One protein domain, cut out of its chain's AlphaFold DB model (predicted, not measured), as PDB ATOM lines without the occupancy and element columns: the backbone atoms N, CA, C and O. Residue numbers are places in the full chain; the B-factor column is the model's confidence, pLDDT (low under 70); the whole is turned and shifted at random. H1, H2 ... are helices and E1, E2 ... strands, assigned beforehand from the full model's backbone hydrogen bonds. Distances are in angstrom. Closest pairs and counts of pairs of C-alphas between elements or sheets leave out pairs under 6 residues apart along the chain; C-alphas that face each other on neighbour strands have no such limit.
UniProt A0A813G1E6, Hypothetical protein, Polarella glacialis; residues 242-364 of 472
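This is residues 242 to 364 of the 472 residues of the protein "Hypothetical protein" of Polarella glacialis (UniProt A0A813G1E6). With little regular structure, a strongly twisted sheet with H3 on it makes a head, and a long arm holding short helices H1 and H2 reaches away. The 123 printed residues, 45 in named elements, hold E1 E2 H1 H2 H3 E3 E4, class mixed; the mixed sheet runs E2 E1 E4 E3. The whole is loose, radius of gyration of the C-alphas 18.4 A, spanning 56 by 26 by 25 A.

Start at E1, residues 242 to 247, in a hairpin with E2, 252 to 258; N 245 and O 254 are 2.7 A apart. E4, 358 to 363, is parallel to E1, N 359 to O 244 2.7 A, and forms a hairpin with E3, 332 to 336, N 335 to O 360 2.8 A. H3, 317 to 325, is on the sheet; H1, 274 to 279, and H2, 285 to 290, are not. Every O i to N i+4 pair is within hydrogen-bond range in H1 and H3, 0 of 2 in H2, which has 1 of 3 at i+3.

Find C-alpha 242 at (14.273, 34.266, 18.651) and C-alpha 363 at (25.052, 33.357, 0.273).

The printed part has no cut; pLDDT is under 70 for 36 residues, among them 279 to 296.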
ATOM      1  N   SER A 242      13.929  35.443  19.439       94.94
ATOM      2  CA  SER A 242      14.273  34.266  18.651       94.94
ATOM      3  C   SER A 242      14.032  34.584  17.182       94.94
ATOM      4  O   SER A 242      12.921  34.923  16.792       94.94
ATOM      5  N   ILE A 243      15.048  34.462  16.339       96.81
ATOM      6  CA  ILE A 243      14.924  34.654  14.891       96.81
ATOM      7  C   ILE A 243      15.231  33.348  14.168       96.81
ATOM      8  O   ILE A 243      16.160  32.622  14.529       96.81
ATOM      9  N   HIS A 244      14.472  33.053  13.117       96.88
ATOM     10  CA  HIS A 244      14.715  31.905  12.248       96.88
ATOM     11  C   HIS A 244      15.428  32.367  10.980       96.88
ATOM     12  O   HIS A 244      14.949  33.232  10.262       96.88
ATOM     13  N   ILE A 245      16.574  31.785  10.665       97.25
ATOM     14  CA  ILE A 245      17.369  32.111   9.484       97.25
ATOM     15  C   ILE A 245      17.220  30.968   8.494       97.25
ATOM     16  O   ILE A 245      17.754  29.879   8.703       97.25
ATOM     17  N   PHE A 246      16.487  31.225   7.415       96.38
ATOM     18  CA  PHE A 246      16.275  30.295   6.316       96.38
ATOM     19  C   PHE A 246      17.358  30.465   5.252       96.38
ATOM     20  O   PHE A 246      17.442  31.497   4.583       96.38
ATOM     21  N   PHE A 247      18.180  29.439   5.069       95.50
ATOM     22  CA  PHE A 247      19.245  29.418   4.075       95.50
ATOM     23  C   PHE A 247      18.650  29.024   2.730       95.50
ATOM     24  O   PHE A 247      18.408  27.846   2.476       95.50
ATOM     25  N   VAL A 248      18.427  30.005   1.857       95.06
ATOM     26  CA  VAL A 248      17.724  29.804   0.580       95.06
ATOM     27  C   VAL A 248      18.440  28.775  -0.301       95.06
ATOM     28  O   VAL A 248      17.790  27.977  -0.967       95.06
ATOM     29  N   ASP A 249      19.774  28.756  -0.263       91.81
ATOM     30  CA  ASP A 249      20.587  27.877  -1.109       91.81
ATOM     31  C   ASP A 249      20.538  26.405  -0.672       91.81
ATOM     32  O   ASP A 249      20.658  25.503  -1.500       91.81
ATOM     33  N   THR A 250      20.385  26.140   0.630       91.38
ATOM     34  CA  THR A 250      20.404  24.775   1.183       91.38
ATOM     35  C   THR A 250      19.031  24.278   1.605       91.38
ATOM     36  O   THR A 250      18.835  23.063   1.673       91.38
ATOM     37  N   GLY A 251      18.083  25.176   1.868       92.19
ATOM     38  CA  GLY A 251      16.782  24.893   2.470       92.19
ATOM     39  C   GLY A 251      16.844  24.552   3.964       92.19
ATOM     40  O   GLY A 251      15.885  23.988   4.489       92.19
ATOM     41  N   ASP A 252      17.967  24.816   4.633       93.06
ATOM     42  CA  ASP A 252      18.123  24.599   6.073       93.06
ATOM     43  C   ASP A 252      17.636  25.828   6.873       93.06
ATOM     44  O   ASP A 252      17.670  26.957   6.376       93.06
ATOM     45  N   ILE A 253      17.196  25.618   8.120       94.00
ATOM     46  CA  ILE A 253      16.768  26.687   9.037       94.00
ATOM     47  C   ILE A 253      17.586  26.618  10.324       94.00
ATOM     48  O   ILE A 253      17.664  25.567  10.966       94.00
ATOM     49  N   MET A 254      18.171  27.749  10.704       94.75
ATOM     50  CA  MET A 254      18.905  27.944  11.954       94.75
ATOM     51  C   MET A 254      18.139  28.928  12.832       94.75
ATOM     52  O   MET A 254      17.746  29.979  12.340       94.75
ATOM     53  N   THR A 255      17.942  28.626  14.110       94.94
ATOM     54  CA  THR A 255      17.324  29.567  15.052       94.94
ATOM     55  C   THR A 255      18.397  30.187  15.931       94.94
ATOM     56  O   THR A 255      19.250  29.458  16.440       94.94
ATOM     57  N   LEU A 256      18.358  31.510  16.089       94.50
ATOM     58  CA  LEU A 256      19.242  32.263  16.977       94.50
ATOM     59  C   LEU A 256      18.412  33.051  17.988       94.50
ATOM     60  O   LEU A 256      17.455  33.716  17.593       94.50
ATOM     61  N   ARG A 257      18.813  33.038  19.258       93.31
ATOM     62  CA  ARG A 257      18.360  34.010  20.260       93.31
ATOM     63  C   ARG A 257      19.320  35.189  20.282       93.31
ATOM     64  O   ARG A 257      20.522  35.010  20.452       93.31
ATOM     65  N   VAL A 258      18.802  36.385  20.028       94.50
ATOM     66  CA  VAL A 258      19.605  37.605  19.889       94.50
ATOM     67  C   VAL A 258      18.886  38.807  20.483       94.50
ATOM     68  O   VAL A 258      17.660  38.847  20.532       94.50
ATOM     69  N   ALA A 259      19.637  39.834  20.875       94.38
ATOM     70  CA  ALA A 259      19.048  41.114  21.248       94.38
ATOM     71  C   ALA A 259      18.352  41.773  20.031       94.38
ATOM     72  O   ALA A 259      18.907  41.765  18.928       94.38
ATOM     73  N   PRO A 260      17.183  42.418  20.196       95.75
ATOM     74  CA  PRO A 260      16.494  43.132  19.119       95.75
ATOM     75  C   PRO A 260      17.305  44.332  18.612       95.75
ATOM     76  O   PRO A 260      17.146  44.765  17.472       95.75
ATOM     77  N   ASP A 261      18.213  44.859  19.433       94.38
ATOM     78  CA  ASP A 261      19.087  45.977  19.077       94.38
ATOM     79  C   ASP A 261      20.406  45.520  18.420       94.38
ATOM     80  O   ASP A 261      21.277  46.339  18.120       94.38
ATOM     81  N   LEU A 262      20.536  44.220  18.115       95.06
ATOM     82  CA  LEU A 262      21.651  43.672  17.348       95.06
ATOM     83  C   LEU A 262      21.671  44.264  15.930       95.06
ATOM     84  O   LEU A 262      20.654  44.304  15.231       95.06
ATOM     85  N   ARG A 263      22.848  44.708  15.482       95.69
ATOM     86  CA  ARG A 263      23.053  45.215  14.118       95.69
ATOM     87  C   ARG A 263      23.085  44.083  13.104       95.69
ATOM     88  O   ARG A 263      23.585  42.997  13.396       95.69
ATOM     89  N   ILE A 264      22.604  44.351  11.893       96.69
ATOM     90  CA  ILE A 264      22.587  43.344  10.827       96.69
ATOM     91  C   ILE A 264      24.005  42.986  10.393       96.69
ATOM     92  O   ILE A 264      24.372  41.812  10.416       96.69
ATOM     93  N   GLY A 265      24.807  43.972  10.000       94.12
ATOM     94  CA  GLY A 265      26.177  43.736   9.567       94.12
ATOM     95  C   GLY A 265      27.205  44.251  10.559       94.12
ATOM     96  O   GLY A 265      26.879  45.022  11.467       94.12
ATOM     97  N   PRO A 266      28.466  43.817  10.412       90.56
ATOM     98  CA  PRO A 266      29.544  44.439  11.153       90.56
ATOM     99  C   PRO A 266      29.576  45.925  10.761       90.56
ATOM    100  O   PRO A 266      29.420  46.237   9.576       90.56
ATOM    101  N   PRO A 267      29.758  46.862  11.708       83.25
ATOM    102  CA  PRO A 267      29.937  48.263  11.367       83.25
ATOM    103  C   PRO A 267      31.055  48.388  10.340       83.25
ATOM    104  O   PRO A 267      32.104  47.737  10.440       83.25
ATOM    105  N   LYS A 268      30.799  49.219   9.331       82.50
ATOM    106  CA  LYS A 268      31.762  49.459   8.262       82.50
ATOM    107  C   LYS A 268      33.097  49.857   8.888       82.50
ATOM    108  O   LYS A 268      33.104  50.682   9.810       82.50
ATOM    109  N   PRO A 269      34.222  49.300   8.402       73.94
ATOM    110  CA  PRO A 269      35.512  49.811   8.815       73.94
ATOM    111  C   PRO A 269      35.514  51.322   8.551       73.94
ATOM    112  O   PRO A 269      34.971  51.757   7.526       73.94
ATOM    113  N   PRO A 270      36.059  52.131   9.474       74.31
ATOM    114  CA  PRO A 270      36.137  53.567   9.264       74.31
ATOM    115  C   PRO A 270      36.776  53.832   7.900       74.31
ATOM    116  O   PRO A 270      37.698  53.118   7.496       74.31
ATOM    117  N   ALA A 271      36.245  54.822   7.176       78.75
ATOM    118  CA  ALA A 271      36.743  55.168   5.852       78.75
ATOM    119  C   ALA A 271      38.268  55.300   5.905       78.75
ATOM    120  O   ALA A 271      38.794  55.954   6.810       78.75
ATOM    121  N   LYS A 272      38.965  54.648   4.964       72.12
ATOM    122  CA  LYS A 272      40.429  54.658   4.889       72.12
ATOM    123  C   LYS A 272      40.910  56.103   4.865       72.12
ATOM    124  O   LYS A 272      40.805  56.792   3.853       72.12
ATOM    125  N   ASN A 273      41.408  56.577   5.998       77.19
ATOM    126  CA  ASN A 273      42.030  57.878   6.073       77.19
ATOM    127  C   ASN A 273      43.505  57.672   5.729       77.19
ATOM    128  O   ASN A 273      44.211  56.961   6.447       77.19
ATOM    129  N   ARG A 274      43.978  58.305   4.647       75.31
ATOM    130  CA  ARG A 274      45.396  58.265   4.246       75.31
ATOM    131  C   ARG A 274      46.315  58.635   5.409       75.31
ATOM    132  O   ARG A 274      47.402  58.091   5.535       75.31
ATOM    133  N   PHE A 275      45.852  59.507   6.301       72.44
ATOM    134  CA  PHE A 275      46.571  59.849   7.518       72.44
ATOM    135  C   PHE A 275      46.756  58.640   8.448       72.44
ATOM    136  O   PHE A 275      47.867  58.368   8.876       72.44
ATOM    137  N   THR A 276      45.706  57.860   8.718       67.69
ATOM    138  CA  THR A 276      45.821  56.642   9.546       67.69
ATOM    139  C   THR A 276      46.543  55.496   8.841       67.69
ATOM    140  O   THR A 276      47.065  54.615   9.512       67.69
ATOM    141  N   GLU A 277      46.596  55.494   7.507       69.50
ATOM    142  CA  GLU A 277      47.426  54.541   6.756       69.50
ATOM    143  C   GLU A 277      48.916  54.881   6.875       69.50
ATOM    144  O   GLU A 277      49.729  53.985   7.081       69.50
ATOM    145  N   VAL A 278      49.274  56.167   6.802       72.25
ATOM    146  CA  VAL A 278      50.671  56.626   6.885       72.25
ATOM    147  C   VAL A 278      51.184  56.641   8.326       72.25
ATOM    148  O   VAL A 278      52.315  56.240   8.584       72.25
ATOM    149  N   TYR A 279      50.361  57.091   9.273       69.31
ATOM    150  CA  TYR A 279      50.761  57.316  10.666       69.31
ATOM    151  C   TYR A 279      50.214  56.256  11.642       69.31
ATOM    152  O   TYR A 279      50.469  56.326  12.844       69.31
ATOM    153  N   GLY A 280      49.482  55.257  11.141       64.12
ATOM    154  CA  GLY A 280      48.868  54.195  11.937       64.12
ATOM    155  C   GLY A 280      47.534  54.591  12.588       64.12
ATOM    156  O   GLY A 280      47.179  55.765  12.710       64.12
ATOM    157  N   LEU A 281      46.782  53.586  13.056       59.84
ATOM    158  CA  LEU A 281      45.495  53.768  13.754       59.84
ATOM    159  C   LEU A 281      45.614  54.642  15.018       59.84
ATOM    160  O   LEU A 281      44.648  55.301  15.397       59.84
ATOM    161  N   GLY A 282      46.798  54.682  15.640       55.19
ATOM    162  CA  GLY A 282      47.091  55.520  16.807       55.19
ATOM    163  C   GLY A 282      47.175  57.020  16.511       55.19
ATOM    164  O   GLY A 282      47.150  57.821  17.437       55.19
ATOM    165  N   ALA A 283      47.226  57.421  15.238       61.25
ATOM    166  CA  ALA A 283      47.260  58.827  14.846       61.25
ATOM    167  C   ALA A 283      45.861  59.470  14.756       61.25
ATOM    168  O   ALA A 283      45.741  60.673  14.529       61.25
ATOM    169  N   CYS A 284      44.783  58.696  14.940       60.28
ATOM    170  CA  CYS A 284      43.441  59.261  15.040       60.28
ATOM    171  C   CYS A 284      43.331  60.095  16.328       60.28
ATOM    172  O   CYS A 284      43.293  59.566  17.438       60.28
ATOM    173  N   THR A 285      43.248  61.416  16.172       56.25
ATOM    174  CA  THR A 285      43.258  62.417  17.254       56.25
ATOM    175  C   THR A 285      42.133  62.264  18.283       56.25
ATOM    176  O   THR A 285      42.206  62.857  19.354       56.25
ATOM    177  N   LYS A 286      41.114  61.439  18.008       55.31
ATOM    178  CA  LYS A 286      40.016  61.148  18.944       55.31
ATOM    179  C   LYS A 286      40.324  60.047  19.972       55.31
ATOM    180  O   LYS A 286      39.492  59.816  20.839       55.31
ATOM    181  N   GLY A 287      41.481  59.382  19.896       51.00
ATOM    182  CA  GLY A 287      41.877  58.304  20.817       51.00
ATOM    183  C   GLY A 287      42.980  58.657  21.820       51.00
ATOM    184  O   GLY A 287      43.442  57.768  22.529       51.00
ATOM    185  N   PHE A 288      43.428  59.919  21.889       50.50
ATOM    186  CA  PHE A 288      44.600  60.288  22.697       50.50
ATOM    187  C   PHE A 288      44.391  60.237  24.226       50.50
ATOM    188  O   PHE A 288      45.356  60.343  24.978       50.50
ATOM    189  N   SER A 289      43.161  60.050  24.709       54.50
ATOM    190  CA  SER A 289      42.888  59.858  26.141       54.50
ATOM    191  C   SER A 289      43.110  58.415  26.612       54.50
ATOM    192  O   SER A 289      43.410  58.207  27.780       54.50
ATOM    193  N   ASP A 290      43.035  57.436  25.703       54.19
ATOM    194  CA  ASP A 290      43.211  55.997  25.976       54.19
ATOM    195  C   ASP A 290      44.567  55.479  25.452       54.19
ATOM    196  O   ASP A 290      44.710  54.318  25.046       54.19
ATOM    197  N   VAL A 291      45.574  56.359  25.396       51.59
ATOM    198  CA  VAL A 291      46.872  56.077  24.763       51.59
ATOM    199  C   VAL A 291      47.578  54.959  25.506       51.59
ATOM    200  O   VAL A 291      48.174  55.129  26.566       51.59
ATOM    201  N   ARG A 292      47.516  53.793  24.869       57.28
ATOM    202  CA  ARG A 292      48.441  52.680  25.032       57.28
ATOM    203  C   ARG A 292      49.865  53.223  24.962       57.28
ATOM    204  O   ARG A 292      50.168  54.005  24.063       57.28
ATOM    205  N   ASN A 293      50.728  52.776  25.871       61.03
ATOM    206  CA  ASN A 293      52.151  53.085  25.823       61.03
ATOM    207  C   ASN A 293      52.696  52.760  24.424       61.03
ATOM    208  O   ASN A 293      52.652  51.617  23.967       61.03
ATOM    209  N   PHE A 294      53.152  53.790  23.719       58.97
ATOM    210  CA  PHE A 294      53.913  53.630  22.492       58.97
ATOM    211  C   PHE A 294      55.345  53.280  22.895       58.97
ATOM    212  O   PHE A 294      55.990  54.061  23.601       58.97
ATOM    213  N   ASP A 295      55.847  52.115  22.484       68.06
ATOM    214  CA  ASP A 295      57.236  51.764  22.759       68.06
ATOM    215  C   ASP A 295      58.142  52.539  21.792       68.06
ATOM    216  O   ASP A 295      58.401  52.134  20.654       68.06
ATOM    217  N   TYR A 296      58.657  53.676  22.266       68.50
ATOM    218  CA  TYR A 296      59.575  54.528  21.510       68.50
ATOM    219  C   TYR A 296      60.874  53.816  21.107       68.50
ATOM    220  O   TYR A 296      61.491  54.219  20.117       68.50
ATOM    221  N   LYS A 297      61.301  52.764  21.826       72.62
ATOM    222  CA  LYS A 297      62.517  52.010  21.471       72.62
ATOM    223  C   LYS A 297      62.280  51.106  20.269       72.62
ATOM    224  O   LYS A 297      63.183  50.947  19.450       72.62
ATOM    225  N   ARG A 298      61.079  50.536  20.154       70.50
ATOM    226  CA  ARG A 298      60.700  49.650  19.045       70.50
ATOM    227  C   ARG A 298      60.015  50.377  17.893       70.50
ATOM    228  O   ARG A 298      59.926  49.816  16.812       70.50
ATOM    229  N   ARG A 299      59.596  51.636  18.097       65.50
ATOM    230  CA  ARG A 299      58.753  52.404  17.158       65.50
ATOM    231  C   ARG A 299      57.479  51.646  16.777       65.50
ATOM    232  O   ARG A 299      56.949  51.811  15.682       65.50
ATOM    233  N   GLU A 300      56.987  50.836  17.700       61.00
ATOM    234  CA  GLU A 300      55.783  50.038  17.544       61.00
ATOM    235  C   GLU A 300      54.829  50.431  18.669       61.00
ATOM    236  O   GLU A 300      55.233  50.642  19.815       61.00
ATOM    237  N   PHE A 301      53.540  50.546  18.352       57.88
ATOM    238  CA  PHE A 301      52.544  50.456  19.410       57.88
ATOM    239  C   PHE A 301      52.665  49.054  19.978       57.88
ATOM    240  O   PHE A 301      52.596  48.101  19.195       57.88
ATOM    241  N   ASP A 302      52.847  48.929  21.297       55.12
ATOM    242  CA  ASP A 302      52.821  47.621  21.936       55.12
ATOM    243  C   ASP A 302      51.604  46.889  21.389       55.12
ATOM    244  O   ASP A 302      50.476  47.402  21.414       55.12
ATOM    245  N   ALA A 303      51.848  45.718  20.802       50.69
ATOM    246  CA  ALA A 303      50.813  44.855  20.280       50.69
ATOM    247  C   ALA A 303      50.025  44.280  21.462       50.69
ATOM    248  O   ALA A 303      49.941  43.071  21.653       50.69
ATOM    249  N   THR A 304      49.381  45.137  22.254       45.88
ATOM    250  CA  THR A 304      48.239  44.781  23.068       45.88
ATOM    251  C   THR A 304      47.107  44.487  22.085       45.88
ATOM    252  O   THR A 304      46.119  45.223  21.973       45.88
ATOM    253  N   LYS A 305      47.214  43.355  21.379       48.34
ATOM    254  CA  LYS A 305      46.086  42.438  21.323       48.34
ATOM    255  C   LYS A 305      45.735  42.220  22.790       48.34
ATOM    256  O   LYS A 305      46.319  41.369  23.448       48.34
ATOM    257  N   ARG A 306      44.872  43.078  23.348       50.12
ATOM    258  CA  ARG A 306      44.152  42.749  24.578       50.12
ATOM    259  C   ARG A 306      43.672  41.324  24.319       50.12
ATOM    260  O   ARG A 306      42.967  41.128  23.331       50.12
ATOM    261  N   ALA A 307      44.151  40.351  25.094       52.66
ATOM    262  CA  ALA A 307      44.036  38.933  24.738       52.66
ATOM    263  C   ALA A 307      42.579  38.502  24.473       52.66
ATOM    264  O   ALA A 307      42.354  37.531  23.765       52.66
ATOM    265  N   ASN A 308      41.613  39.300  24.943       50.72
ATOM    266  CA  ASN A 308      40.177  39.095  24.793       50.72
ATOM    267  C   ASN A 308      39.434  40.308  24.194       50.72
ATOM    268  O   ASN A 308      38.232  40.443  24.391       50.72
ATOM    269  N   TRP A 309      40.111  41.244  23.518       45.06
ATOM    270  CA  TRP A 309      39.401  42.332  22.832       45.06
ATOM    271  C   TRP A 309      38.888  41.823  21.496       45.06
ATOM    272  O   TRP A 309      39.549  41.951  20.464       45.06
ATOM    273  N   SER A 310      37.701  41.223  21.539       50.47
ATOM    274  CA  SER A 310      36.827  41.189  20.382       50.47
ATOM    275  C   SER A 310      36.309  42.612  20.198       50.47
ATOM    276  O   SER A 310      35.645  43.154  21.086       50.47
ATOM    277  N   PRO A 311      36.686  43.289  19.115       50.31
ATOM    278  CA  PRO A 311      36.177  44.619  18.888       50.31
ATOM    279  C   PRO A 311      34.643  44.561  18.785       50.31
ATOM    280  O   PRO A 311      34.125  43.624  18.185       50.31
ATOM    281  N   PRO A 312      33.903  45.552  19.309       50.94
ATOM    282  CA  PRO A 312      32.436  45.514  19.412       50.94
ATOM    283  C   PRO A 312      31.709  45.325  18.065       50.94
ATOM    284  O   PRO A 312      30.514  45.070  18.022       50.94
ATOM    285  N   TRP A 313      32.427  45.412  16.943       52.69
ATOM    286  CA  TRP A 313      31.926  45.095  15.611       52.69
ATOM    287  C   TRP A 313      31.757  43.602  15.300       52.69
ATOM    288  O   TRP A 313      31.202  43.270  14.250       52.69
ATOM    289  N   THR A 314      32.228  42.696  16.161       60.03
ATOM    290  CA  THR A 314      32.024  41.246  15.993       60.03
ATOM    291  C   THR A 314      30.623  40.785  16.389       60.03
ATOM    292  O   THR A 314      30.179  39.745  15.911       60.03
ATOM    293  N   GLU A 315      29.898  41.567  17.189       82.00
ATOM    294  CA  GLU A 315      28.524  41.274  17.611       82.00
ATOM    295  C   GLU A 315      27.525  41.860  16.607       82.00
ATOM    296  O   GLU A 315      26.774  42.791  16.880       82.00
ATOM    297  N   SER A 316      27.556  41.344  15.382       94.62
ATOM    298  CA  SER A 316      26.518  41.607  14.381       94.62
ATOM    299  C   SER A 316      25.860  40.301  13.977       94.62
ATOM    300  O   SER A 316      26.481  39.241  14.070       94.62
ATOM    301  N   LEU A 317      24.631  40.365  13.468       96.00
ATOM    302  CA  LEU A 317      23.925  39.183  12.988       96.00
ATOM    303  C   LEU A 317      24.744  38.445  11.918       96.00
ATOM    304  O   LEU A 317      24.935  37.233  12.011       96.00
ATOM    305  N   LYS A 318      25.307  39.172  10.946       96.00
ATOM    306  CA  LYS A 318      26.192  38.585   9.931       96.00
ATOM    307  C   LYS A 318      27.462  37.979  10.536       96.00
ATOM    308  O   LYS A 318      27.940  36.954  10.047       96.00
ATOM    309  N   GLY A 319      27.996  38.580  11.601       93.94
ATOM    310  CA  GLY A 319      29.129  38.047  12.363       93.94
ATOM    311  C   GLY A 319      28.799  36.731  13.072       93.94
ATOM    312  O   GLY A 319      29.565  35.773  12.963       93.94
ATOM    313  N   LEU A 320      27.628  36.641  13.708       93.94
ATOM    314  CA  LEU A 320      27.134  35.404  14.324       93.94
ATOM    315  C   LEU A 320      26.938  34.308  13.272       93.94
ATOM    316  O   LEU A 320      27.447  33.200  13.423       93.94
ATOM    317  N   ILE A 321      26.285  34.629  12.153       94.75
ATOM    318  CA  ILE A 321      26.124  33.691  11.033       94.75
ATOM    319  C   ILE A 321      27.492  33.250  10.503       94.75
ATOM    320  O   ILE A 321      27.681  32.074  10.205       94.75
ATOM    321  N   GLN A 322      28.469  34.153  10.409       93.56
ATOM    322  CA  GLN A 322      29.822  33.798   9.989       93.56
ATOM    323  C   GLN A 322      30.488  32.831  10.965       93.56
ATOM    324  O   GLN A 322      31.138  31.885  10.523       93.56
ATOM    325  N   HIS A 323      30.308  33.041  12.266       91.19
ATOM    326  CA  HIS A 323      30.845  32.161  13.296       91.19
ATOM    327  C   HIS A 323      30.245  30.748  13.211       91.19
ATOM    328  O   HIS A 323      30.982  29.764  13.191       91.19
ATOM    329  N   PHE A 324      28.918  30.635  13.080       91.44
ATOM    330  CA  PHE A 324      28.238  29.335  13.076       91.44
ATOM    331  C   PHE A 324      28.245  28.631  11.716       91.44
ATOM    332  O   PHE A 324      28.423  27.414  11.656       91.44
ATOM    333  N   ALA A 325      28.060  29.363  10.619       92.06
ATOM    334  CA  ALA A 325      27.959  28.802   9.271       92.06
ATOM    335  C   ALA A 325      29.285  28.830   8.494       92.06
ATOM    336  O   ALA A 325      29.387  28.195   7.446       92.06
ATOM    337  N   GLY A 326      30.286  29.593   8.944       91.06
ATOM    338  CA  GLY A 326      31.531  29.812   8.196       91.06
ATOM    339  C   GLY A 326      31.368  30.705   6.956       91.06
ATOM    340  O   GLY A 326      32.305  30.868   6.174       91.06
ATOM    341  N   ALA A 327      30.187  31.292   6.744       91.38
ATOM    342  CA  ALA A 327      29.917  32.178   5.618       91.38
ATOM    343  C   ALA A 327      30.454  33.585   5.911       91.38
ATOM    344  O   ALA A 327      30.041  34.206   6.879       91.38
ATOM    345  N   HIS A 328      31.339  34.136   5.083       92.25
ATOM    346  CA  HIS A 328      31.881  35.479   5.324       92.25
ATOM    347  C   HIS A 328      30.785  36.560   5.288       92.25
ATOM    348  O   HIS A 328      29.978  36.554   4.358       92.25
ATOM    349  N   ALA A 329      30.780  37.510   6.233       93.38
ATOM    350  CA  ALA A 329      29.744  38.549   6.345       93.38
ATOM    351  C   ALA A 329      29.493  39.329   5.038       93.38
ATOM    352  O   ALA A 329      28.349  39.613   4.696       93.38
ATOM    353  N   SER A 330      30.541  39.610   4.254       92.38
ATOM    354  CA  SER A 330      30.411  40.319   2.967       92.38
ATOM    355  C   SER A 330      29.661  39.541   1.880       92.38
ATOM    356  O   SER A 330      29.200  40.142   0.920       92.38
ATOM    357  N   ARG A 331      29.548  38.214   2.011       94.00
ATOM    358  CA  ARG A 331      28.836  37.340   1.062       94.00
ATOM    359  C   ARG A 331      27.398  37.069   1.489       94.00
ATOM    360  O   ARG A 331      26.664  36.389   0.780       94.00
ATOM    361  N   GLN A 332      27.018  37.517   2.679       95.69
ATOM    362  CA  GLN A 332      25.705  37.262   3.239       95.69
ATOM    363  C   GLN A 332      24.741  38.359   2.798       95.69
ATOM    364  O   GLN A 332      24.899  39.529   3.161       95.69
ATOM    365  N   LYS A 333      23.708  37.965   2.058       96.88
ATOM    366  CA  LYS A 333      22.595  38.830   1.684       96.88
ATOM    367  C   LYS A 333      21.358  38.405   2.457       96.88
ATOM    368  O   LYS A 333      20.782  37.351   2.194       96.88
ATOM    369  N   ILE A 334      20.979  39.231   3.424       97.44
ATOM    370  CA  ILE A 334      19.805  39.013   4.265       97.44
ATOM    371  C   ILE A 334      18.609  39.707   3.605       97.44
ATOM    372  O   ILE A 334      18.725  40.808   3.064       97.44
ATOM    373  N   ILE A 335      17.467  39.031   3.593       98.12
ATOM    374  CA  ILE A 335      16.203  39.528   3.055       98.12
ATOM    375  C   ILE A 335      15.173  39.441   4.182       98.12
ATOM    376  O   ILE A 335      14.903  38.357   4.705       98.12
ATOM    377  N   ILE A 336      14.609  40.590   4.545       97.81
ATOM    378  CA  ILE A 336      13.624  40.750   5.620       97.81
ATOM    379  C   ILE A 336      12.320  41.193   4.965       97.81
ATOM    380  O   ILE A 336      12.316  42.179   4.232       97.81
ATOM    381  N   LYS A 337      11.220  40.454   5.169       96.56
ATOM    382  CA  LYS A 337       9.907  40.755   4.556       96.56
ATOM    383  C   LYS A 337       9.989  40.973   3.031       96.56
ATOM    384  O   LYS A 337       9.405  41.905   2.493       96.56
ATOM    385  N   ASN A 338      10.751  40.120   2.337       96.75
ATOM    386  CA  ASN A 338      11.051  40.202   0.895       96.75
ATOM    387  C   ASN A 338      11.852  41.441   0.445       96.75
ATOM    388  O   ASN A 338      12.068  41.626  -0.752       96.75
ATOM    389  N   VAL A 339      12.357  42.251   1.378       97.44
ATOM    390  CA  VAL A 339      13.211  43.406   1.093       97.44
ATOM    391  C   VAL A 339      14.671  43.045   1.391       97.44
ATOM    392  O   VAL A 339      14.992  42.671   2.522       97.44
ATOM    393  N   PRO A 340      15.584  43.114   0.404       97.06
ATOM    394  CA  PRO A 340      17.002  42.892   0.655       97.06
ATOM    395  C   PRO A 340      17.565  44.018   1.526       97.06
ATOM    396  O   PRO A 340      17.370  45.200   1.238       97.06
ATOM    397  N   THR A 341      18.301  43.660   2.574       96.06
ATOM    398  CA  THR A 341      18.898  44.635   3.493       96.06
ATOM    399  C   THR A 341      20.085  45.312   2.811       96.06
ATOM    400  O   THR A 341      21.116  44.675   2.583       96.06
ATOM    401  N   SER A 342      19.948  46.590   2.460       93.56
ATOM    402  CA  SER A 342      21.020  47.393   1.852       93.56
ATOM    403  C   SER A 342      21.949  48.035   2.887       93.56
ATOM    404  O   SER A 342      23.109  48.321   2.591       93.56
ATOM    405  N   SER A 343      21.451  48.259   4.103       94.69
ATOM    406  CA  SER A 343      22.148  48.942   5.189       94.69
ATOM    407  C   SER A 343      22.491  47.985   6.331       94.69
ATOM    408  O   SER A 343      21.637  47.549   7.098       94.69
ATOM    409  N   ASP A 344      23.787  47.718   6.476       94.81
ATOM    410  CA  ASP A 344      24.343  46.892   7.556       94.81
ATOM    411  C   ASP A 344      24.337  47.598   8.925       94.81
ATOM    412  O   ASP A 344      24.428  46.943   9.960       94.81
ATOM    413  N   ASP A 345      24.197  48.928   8.928       93.94
ATOM    414  CA  ASP A 345      24.273  49.775  10.124       93.94
ATOM    415  C   ASP A 345      22.977  49.766  10.962       93.94
ATOM    416  O   ASP A 345      22.976  50.213  12.110       93.94
ATOM    417  N   LEU A 346      21.879  49.260  10.395       95.75
ATOM    418  CA  LEU A 346      20.568  49.192  11.037       95.75
ATOM    419  C   LEU A 346      20.447  47.977  11.973       95.75
ATOM    420  O   LEU A 346      21.059  46.928  11.754       95.75
ATOM    421  N   THR A 347      19.636  48.124  13.022       96.31
ATOM    422  CA  THR A 347      19.337  47.065  13.998       96.31
ATOM    423  C   THR A 347      18.140  46.222  13.569       96.31
ATOM    424  O   THR A 347      17.308  46.683  12.780       96.31
ATOM    425  N   LEU A 348      18.000  45.014  14.117       96.75
ATOM    426  CA  LEU A 348      16.830  44.157  13.873       96.75
ATOM    427  C   LEU A 348      15.515  44.865  14.232       96.75
ATOM    428  O   LEU A 348      14.572  44.854  13.437       96.75
ATOM    429  N   ARG A 349      15.488  45.590  15.357       96.38
ATOM    430  CA  ARG A 349      14.347  46.414  15.777       96.38
ATOM    431  C   ARG A 349      13.981  47.470  14.735       96.38
ATOM    432  O   ARG A 349      12.803  47.642  14.442       96.38
ATOM    433  N   SER A 350      14.965  48.157  14.150       96.62
ATOM    434  CA  SER A 350      14.707  49.197  13.138       96.62
ATOM    435  C   SER A 350      14.132  48.645  11.826       96.62
ATOM    436  O   SER A 350      13.373  49.336  11.154       96.62
ATOM    437  N   TRP A 351      14.416  47.378  11.505       97.56
ATOM    438  CA  TRP A 351      13.771  46.647  10.406       97.56
ATOM    439  C   TRP A 351      12.391  46.077  10.783       97.56
ATOM    440  O   TRP A 351      11.709  45.472   9.951       97.56
ATOM    441  N   GLY A 352      11.957  46.282  12.030       96.94
ATOM    442  CA  GLY A 352      10.700  45.768  12.560       96.94
ATOM    443  C   GLY A 352      10.690  44.249  12.682       96.94
ATOM    444  O   GLY A 352       9.637  43.653  12.447       96.94
ATOM    445  N   VAL A 353      11.849  43.644  12.966       97.56
ATOM    446  CA  VAL A 353      11.965  42.204  13.207       97.56
ATOM    447  C   VAL A 353      11.399  41.872  14.583       97.56
ATOM    448  O   VAL A 353      11.794  42.487  15.576       97.56
ATOM    449  N   ILE A 354      10.482  40.910  14.635       96.81
ATOM    450  CA  ILE A 354       9.848  40.442  15.875       96.81
ATOM    451  C   ILE A 354      10.331  39.042  16.279       96.81
ATOM    452  O   ILE A 354      10.947  38.326  15.491       96.81
ATOM    453  N   ASP A 355      10.041  38.648  17.520       96.12
ATOM    454  CA  ASP A 355      10.274  37.284  18.005       96.12
ATOM    455  C   ASP A 355       9.522  36.251  17.146       96.12
ATOM    456  O   ASP A 355       8.349  36.428  16.806       96.12
ATOM    457  N   GLY A 356      10.218  35.184  16.767       95.62
ATOM    458  CA  GLY A 356       9.757  34.134  15.859       95.62
ATOM    459  C   GLY A 356       9.807  34.489  14.368       95.62
ATOM    460  O   GLY A 356       9.353  33.693  13.542       95.62
ATOM    461  N   GLU A 357      10.329  35.655  13.974       97.12
ATOM    462  CA  GLU A 357      10.356  36.043  12.561       97.12
ATOM    463  C   GLU A 357      11.395  35.250  11.751       97.12
ATOM    464  O   GLU A 357      12.489  34.931  12.223       97.12
ATOM    465  N   THR A 358      11.044  34.927  10.500       97.00
ATOM    466  CA  THR A 358      11.926  34.203   9.577       97.00
ATOM    467  C   THR A 358      12.607  35.153   8.596       97.00
ATOM    468  O   THR A 358      11.956  35.798   7.776       97.00
ATOM    469  N   LEU A 359      13.935  35.195   8.643       97.94
ATOM    470  CA  LEU A 359      14.799  35.952   7.747       97.94
ATOM    471  C   LEU A 359      15.331  35.018   6.661       97.94
ATOM    472  O   LEU A 359      15.777  33.908   6.957       97.94
ATOM    473  N   GLN A 360      15.333  35.457   5.404       97.88
ATOM    474  CA  GLN A 360      15.944  34.673   4.332       97.88
ATOM    475  C   GLN A 360      17.404  35.090   4.158       97.88
ATOM    476  O   GLN A 360      17.714  36.271   4.009       97.88
ATOM    477  N   LEU A 361      18.304  34.116   4.137       97.31
ATOM    478  CA  LEU A 361      19.724  34.303   3.889       97.31
ATOM    479  C   LEU A 361      20.093  33.688   2.540       97.31
ATOM    480  O   LEU A 361      19.928  32.486   2.320       97.31
ATOM    481  N   ARG A 362      20.641  34.515   1.651       96.00
ATOM    482  CA  ARG A 362      21.321  34.081   0.427       96.00
ATOM    483  C   ARG A 362      22.816  34.265   0.601       96.00
ATOM    484  O   ARG A 362      23.253  35.325   1.056       96.00
ATOM    485  N   ILE A 363      23.598  33.254   0.235       95.00
ATOM    486  CA  ILE A 363      25.052  33.357   0.273       95.00
ATOM    487  C   ILE A 363      25.547  33.558  -1.150       95.00
ATOM    488  O   ILE A 363      25.549  32.646  -1.977       95.00
ATOM    489  N   GLU A 364      26.014  34.765  -1.439       93.69
ATOM    490  CA  GLU A 364      26.563  35.076  -2.746       93.69
ATOM    491  C   GLU A 364      27.818  34.223  -2.982       93.69
ATOM    492  O   GLU A 364      28.734  34.116  -2.147       93.69
TER     493      GLU A 364